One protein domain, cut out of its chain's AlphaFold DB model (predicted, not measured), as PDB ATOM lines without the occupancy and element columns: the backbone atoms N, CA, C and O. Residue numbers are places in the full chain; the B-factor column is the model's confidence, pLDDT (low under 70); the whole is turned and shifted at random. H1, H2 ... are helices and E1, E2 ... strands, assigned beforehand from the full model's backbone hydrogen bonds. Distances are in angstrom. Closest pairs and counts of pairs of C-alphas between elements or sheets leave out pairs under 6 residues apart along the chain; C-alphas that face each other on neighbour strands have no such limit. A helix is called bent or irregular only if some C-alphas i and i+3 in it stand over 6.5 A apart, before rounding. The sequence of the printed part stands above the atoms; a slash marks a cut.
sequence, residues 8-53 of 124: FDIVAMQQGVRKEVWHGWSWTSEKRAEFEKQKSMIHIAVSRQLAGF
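AT A GLANCE: This is residues 8 to 53 of the 124 residues of an uncharacterized protein of Anaerolineae bacterium (UniProt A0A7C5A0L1). One long helix, H2, is bent into an L, and the rest of the printed part makes a thin second side facing the longer arm H2b: the short helix H1 near the last residues of H2b, then the short strand E1 over its earlier part. From E1 a loop reaches out to the far end of the shorter arm H2a, and residues 25 to 30 stick out there. The printed part has 46 residues, with H1, E1 and H2 in that order along the chain, and its class is mostly helix. It is only just loose, close to compact, with a radius of gyration of the C-alphas of 11.8 A, and its elongated outline spans 34 by 17 by 13 A.

IN THESE COORDINATES: Look first for H2, residues 29 to 52; by its hydrogen bonds it was assigned as one helix, but it is bent, and C-alphas 37 and 40 are 8.0 A apart. Find C-alpha 29 at (43.936, 48.711, -7.587); from there the arm H2a runs 12.4 A to Lys 37. Residues 38 and 39 belong to neither arm. The arm H2b begins at Ser 40, with its C-alpha at (35.419, 43.315, -23.345), and runs 18.7 A to Gly 52, with its C-alpha at (19.662, 52.521, -27.279). Go back to residues 10 to 14 for H1, 6.1 A long, and to residues 20 to 22 for E1, 5.4 A long.

HOW THE PARTS SIT: Start at the bend, where the lines of H2a and H2b stand about perpendicular, at 74 degrees. Next look at E1 and H2b: they have 3 pairs of C-alphas within 8 A, and their closest C-alphas are those of Trp 22 and Ile 42, 7.0 A apart. E1 pairs with no named strand. H1 and H2b only just touch, with 3 pairs of C-alphas within 8 A; their closest C-alphas are those of Ile 10 and Gln 49, 5.9 A apart, and H2b touches H1 with residues 48 to 52 alone. H2a is apart from H1 and from E1, and H1 is apart from E1. In H1, H2a and H2b every O i to N i+4 pair is within hydrogen-bond range.

THE WHOLE: The two C-alphas farthest apart are those of Gln 15 and Ser 29, at 34.6 A, while the first and last printed C-alphas, of Phe 8 and Phe 53, are 11.3 A apart. The printed part has no cut. The link from H1 to E1 is tight, with 5 residues, and that from E1 to H2 is short, with 6. Residues 25 to 30, of which 29 and 30 belong to H2a, stand free. In the B-factor column the mean pLDDT of the printed part is 89.4, and residues 26 to 27 are under 70.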
ATOM      1  N   PHE A   8      24.503  50.264 -17.629       93.38
ATOM      2  CA  PHE A   8      23.232  49.616 -17.345       93.38
ATOM      3  C   PHE A   8      22.894  48.544 -18.379       93.38
ATOM      4  O   PHE A   8      23.264  48.615 -19.554       93.38
ATOM      5  N   ASP A   9      22.148  47.542 -17.932       93.38
ATOM      6  CA  ASP A   9      21.577  46.517 -18.795       93.38
ATOM      7  C   ASP A   9      20.374  47.110 -19.540       93.38
ATOM      8  O   ASP A   9      19.292  47.276 -18.978       93.38
ATOM      9  N   ILE A  10      20.562  47.441 -20.819       91.44
ATOM     10  CA  ILE A  10      19.505  48.048 -21.639       91.44
ATOM     11  C   ILE A  10      18.281  47.155 -21.794       91.44
ATOM     12  O   ILE A  10      17.166  47.674 -21.844       91.44
ATOM     13  N   VAL A  11      18.459  45.836 -21.858       90.94
ATOM     14  CA  VAL A  11      17.322  44.920 -22.008       90.94
ATOM     15  C   VAL A  11      16.461  44.970 -20.746       90.94
ATOM     16  O   VAL A  11      15.238  45.050 -20.840       90.94
ATOM     17  N   ALA A  12      17.089  45.021 -19.568       92.81
ATOM     18  CA  ALA A  12      16.379  45.228 -18.308       92.81
ATOM     19  C   ALA A  12      15.734  46.628 -18.229       92.81
ATOM     20  O   ALA A  12      14.574  46.749 -17.829       92.81
ATOM     21  N   MET A  13      16.433  47.680 -18.675       89.88
ATOM     22  CA  MET A  13      15.887  49.045 -18.684       89.88
ATOM     23  C   MET A  13      14.640  49.183 -19.559       89.88
ATOM     24  O   MET A  13      13.710  49.890 -19.177       89.88
ATOM     25  N   GLN A  14      14.582  48.497 -20.703       87.38
ATOM     26  CA  GLN A  14      13.391  48.474 -21.565       87.38
ATOM     27  C   GLN A  14      12.161  47.881 -20.862       87.38
ATOM     28  O   GLN A  14      11.033  48.206 -21.220       87.38
ATOM     29  N   GLN A  15      12.372  47.055 -19.837       89.50
ATOM     30  CA  GLN A  15      11.323  46.489 -18.984       89.50
ATOM     31  C   GLN A  15      11.057  47.343 -17.733       89.50
ATOM     32  O   GLN A  15      10.311  46.941 -16.844       89.50
ATOM     33  N   GLY A  16      11.679  48.521 -17.643       89.06
ATOM     34  CA  GLY A  16      11.560  49.428 -16.511       89.06
ATOM     35  C   GLY A  16      12.441  49.070 -15.313       89.06
ATOM     36  O   GLY A  16      12.288  49.672 -14.252       89.06
ATOM     37  N   VAL A  17      13.348  48.098 -15.445       92.75
ATOM     38  CA  VAL A  17      14.194  47.616 -14.346       92.75
ATOM     39  C   VAL A  17      15.568  48.272 -14.416       92.75
ATOM     40  O   VAL A  17      16.310  48.105 -15.384       92.75
ATOM     41  N   ARG A  18      15.946  48.981 -13.349       93.06
ATOM     42  CA  ARG A  18      17.306  49.497 -13.192       93.06
ATOM     43  C   ARG A  18      18.236  48.366 -12.768       93.06
ATOM     44  O   ARG A  18      18.154  47.877 -11.645       93.06
ATOM     45  N   LYS A  19      19.124  47.957 -13.670       94.44
ATOM     46  CA  LYS A  19      20.125  46.920 -13.415       94.44
ATOM     47  C   LYS A  19      21.479  47.384 -13.926       94.44
ATOM     48  O   LYS A  19      21.634  47.660 -15.114       94.44
ATOM     49  N   GLU A  20      22.446  47.466 -13.025       93.94
ATOM     50  CA  GLU A  20      23.827  47.814 -13.351       93.94
ATOM     51  C   GLU A  20      24.577  46.567 -13.838       93.94
ATOM     52  O   GLU A  20      24.516  45.503 -13.222       93.94
ATOM     53  N   VAL A  21      25.263  46.701 -14.971       93.81
ATOM     54  CA  VAL A  21      26.246  45.732 -15.483       93.81
ATOM     55  C   VAL A  21      27.621  46.045 -14.907       93.81
ATOM     56  O   VAL A  21      28.403  45.145 -14.620       93.81
ATOM     57  N   TRP A  22      27.907  47.333 -14.742       92.81
ATOM     58  CA  TRP A  22      29.137  47.823 -14.154       92.81
ATOM     59  C   TRP A  22      28.832  49.042 -13.298       92.81
ATOM     60  O   TRP A  22      28.166  49.970 -13.759       92.81
ATOM     61  N   HIS A  23      29.352  49.029 -12.077       90.88
ATOM     62  CA  HIS A  23      29.340  50.185 -11.199       90.88
ATOM     63  C   HIS A  23      30.660  50.930 -11.375       90.88
ATOM     64  O   HIS A  23      31.720  50.452 -10.958       90.88
ATOM     65  N   GLY A  24      30.599  52.070 -12.053       83.25
ATOM     66  CA  GLY A  24      31.758  52.897 -12.317       83.25
ATOM     67  C   GLY A  24      31.987  53.856 -11.173       83.25
ATOM     68  O   GLY A  24      31.358  54.900 -11.121       83.25
ATOM     69  N   TRP A  25      32.876  53.474 -10.261       71.44
ATOM     70  CA  TRP A  25      33.528  54.361  -9.301       71.44
ATOM     71  C   TRP A  25      34.538  53.551  -8.482       71.44
ATOM     72  O   TRP A  25      34.119  52.673  -7.730       71.44
ATOM     73  N   SER A  26      35.845  53.834  -8.589       61.19
ATOM     74  CA  SER A  26      36.840  53.581  -7.520       61.19
ATOM     75  C   SER A  26      38.279  53.813  -7.989       61.19
ATOM     76  O   SER A  26      38.686  53.343  -9.048       61.19
ATOM     77  N   TRP A  27      39.076  54.411  -7.109       67.12
ATOM     78  CA  TRP A  27      40.516  54.646  -7.252       67.12
ATOM     79  C   TRP A  27      41.382  53.454  -6.811       67.12
ATOM     80  O   TRP A  27      42.598  53.591  -6.688       67.12
ATOM     81  N   THR A  28      40.770  52.300  -6.520       81.94
ATOM     82  CA  THR A  28      41.481  51.148  -5.955       81.94
ATOM     83  C   THR A  28      42.074  50.252  -7.038       81.94
ATOM     84  O   THR A  28      41.512  50.065  -8.124       81.94
ATOM     85  N   SER A  29      43.232  49.669  -6.731       85.19
ATOM     86  CA  SER A  29      43.936  48.711  -7.587       85.19
ATOM     87  C   SER A  29      43.060  47.520  -7.968       85.19
ATOM     88  O   SER A  29      43.056  47.099  -9.126       85.19
ATOM     89  N   GLU A  30      42.288  47.001  -7.016       88.06
ATOM     90  CA  GLU A  30      41.501  45.775  -7.175       88.06
ATOM     91  C   GLU A  30      40.381  45.981  -8.190       88.06
ATOM     92  O   GLU A  30      40.175  45.159  -9.084       88.06
ATOM     93  N   LYS A  31      39.690  47.117  -8.103       86.31
ATOM     94  CA  LYS A  31      38.614  47.457  -9.031       86.31
ATOM     95  C   LYS A  31      39.128  47.771 -10.425       86.31
ATOM     96  O   LYS A  31      38.484  47.397 -11.403       86.31
ATOM     97  N   ARG A  32      40.303  48.395 -10.541       86.69
ATOM     98  CA  ARG A  32      40.945  48.602 -11.846       86.69
ATOM     99  C   ARG A  32      41.322  47.272 -12.501       86.69
ATOM    100  O   ARG A  32      41.115  47.108 -13.701       86.69
ATOM    101  N   ALA A  33      41.819  46.312 -11.723       89.75
ATOM    102  CA  ALA A  33      42.083  44.962 -12.214       89.75
ATOM    103  C   ALA A  33      40.788  44.235 -12.621       89.75
ATOM    104  O   ALA A  33      40.751  43.574 -13.661       89.75
ATOM    105  N   GLU A  34      39.709  44.393 -11.848       90.94
ATOM    106  CA  GLU A  34      38.385  43.865 -12.194       90.94
ATOM    107  C   GLU A  34      37.865  44.456 -13.514       90.94
ATOM    108  O   GLU A  34      37.429  43.704 -14.390       90.94
ATOM    109  N   PHE A  35      37.975  45.777 -13.687       90.06
ATOM    110  CA  PHE A  35      37.608  46.466 -14.921       90.06
ATOM    111  C   PHE A  35      38.387  45.918 -16.117       90.06
ATOM    112  O   PHE A  35      37.778  45.541 -17.115       90.06
ATOM    113  N   GLU A  36      39.718  45.821 -16.025       90.38
ATOM    114  CA  GLU A  36      40.537  45.304 -17.128       90.38
ATOM    115  C   GLU A  36      40.191  43.842 -17.460       90.38
ATOM    116  O   GLU A  36      40.102  43.491 -18.638       90.38
ATOM    117  N   LYS A  37      39.879  43.006 -16.458       92.94
ATOM    118  CA  LYS A  37      39.416  41.623 -16.674       92.94
ATOM    119  C   LYS A  37      38.065  41.557 -17.399       92.94
ATOM    120  O   LYS A  37      37.847  40.653 -18.203       92.94
ATOM    121  N   GLN A  38      37.153  42.485 -17.112       92.38
ATOM    122  CA  GLN A  38      35.787  42.508 -17.658       92.38
ATOM    123  C   GLN A  38      35.612  43.452 -18.857       92.38
ATOM    124  O   GLN A  38      34.513  43.579 -19.403       92.38
ATOM    125  N   LYS A  39      36.690  44.101 -19.295       91.44
ATOM    126  CA  LYS A  39      36.679  45.209 -20.252       91.44
ATOM    127  C   LYS A  39      35.928  44.905 -21.537       91.44
ATOM    128  O   LYS A  39      35.148  45.733 -21.992       91.44
ATOM    129  N   SER A  40      36.114  43.720 -22.115       93.94
ATOM    130  CA  SER A  40      35.419  43.315 -23.345       93.94
ATOM    131  C   SER A  40      33.897  43.282 -23.165       93.94
ATOM    132  O   SER A  40      33.165  43.844 -23.980       93.94
ATOM    133  N   MET A  41      33.419  42.692 -22.069       93.62
ATOM    134  CA  MET A  41      31.997  42.616 -21.724       93.62
ATOM    135  C   MET A  41      31.413  44.010 -21.459       93.62
ATOM    136  O   MET A  41      30.367  44.356 -22.011       93.62
ATOM    137  N   ILE A  42      32.147  44.844 -20.720       92.50
ATOM    138  CA  ILE A  42      31.808  46.251 -20.468       92.50
ATOM    139  C   ILE A  42      31.695  47.029 -21.785       92.50
ATOM    140  O   ILE A  42      30.700  47.712 -22.008       92.50
ATOM    141  N   HIS A  43      32.657  46.893 -22.698       93.12
ATOM    142  CA  HIS A  43      32.626  47.563 -24.001       93.12
ATOM    143  C   HIS A  43      31.406  47.163 -24.846       93.12
ATOM    144  O   HIS A  43      30.801  48.017 -25.504       93.12
ATOM    145  N   ILE A  44      31.010  45.886 -24.814       94.31
ATOM    146  CA  ILE A  44      29.790  45.413 -25.484       94.31
ATOM    147  C   ILE A  44      28.549  46.050 -24.844       94.31
ATOM    148  O   ILE A  44      27.677  46.542 -25.563       94.31
ATOM    149  N   ALA A  45      28.471  46.077 -23.512       94.00
ATOM    150  CA  ALA A  45      27.357  46.686 -22.788       94.00
ATOM    151  C   ALA A  45      27.241  48.193 -23.079       94.00
ATOM    152  O   ALA A  45      26.154  48.670 -23.398       94.00
ATOM    153  N   VAL A  46      28.362  48.919 -23.094       93.81
ATOM    154  CA  VAL A  46      28.430  50.343 -23.471       93.81
ATOM    155  C   VAL A  46      27.932  50.560 -24.892       93.81
ATOM    156  O   VAL A  46      27.107  51.439 -25.123       93.81
ATOM    157  N   SER A  47      28.382  49.744 -25.846       94.69
ATOM    158  CA  SER A  47      27.958  49.866 -27.247       94.69
ATOM    159  C   SER A  47      26.443  49.690 -27.390       94.69
ATOM    160  O   SER A  47      25.794  50.446 -28.111       94.69
ATOM    161  N   ARG A  48      25.855  48.740 -26.650       94.25
ATOM    162  CA  ARG A  48      24.398  48.537 -26.601       94.25
ATOM    163  C   ARG A  48      23.675  49.705 -25.931       94.25
ATOM    164  O   ARG A  48      22.653  50.151 -26.449       94.25
ATOM    165  N   GLN A  49      24.212  50.222 -24.825       92.69
ATOM    166  CA  GLN A  49      23.691  51.404 -24.136       92.69
ATOM    167  C   GLN A  49      23.648  52.624 -25.047       92.69
ATOM    168  O   GLN A  49      22.595  53.245 -25.182       92.69
ATOM    169  N   LEU A  50      24.745  52.917 -25.738       92.69
ATOM    170  CA  LEU A  50      24.823  54.044 -26.661       92.69
ATOM    171  C   LEU A  50      23.892  53.873 -27.868       92.69
ATOM    172  O   LEU A  50      23.243  54.835 -28.266       92.69
ATOM    173  N   ALA A  51      23.749  52.658 -28.408       92.44
ATOM    174  CA  ALA A  51      22.816  52.387 -29.506       92.44
ATOM    175  C   ALA A  51      21.336  52.593 -29.105       92.44
ATOM    176  O   ALA A  51      20.506  53.021 -29.918       92.44
ATOM    177  N   GLY A  52      20.996  52.301 -27.846       85.31
ATOM    178  CA  GLY A  52      19.662  52.521 -27.279       85.31
ATOM    179  C   GLY A  52      19.403  53.956 -26.815       85.31
ATOM    180  O   GLY A  52      18.244  54.342 -26.658       85.31
ATOM    181  N   PHE A  53      20.451  54.757 -26.617       87.75
ATOM    182  CA  PHE A  53      20.339  56.110 -26.084       87.75
ATOM    183  C   PHE A  53      19.655  57.058 -27.078       87.75
ATOM    184  O   PHE A  53      19.801  56.939 -28.299       87.75
TER     185      PHE A  53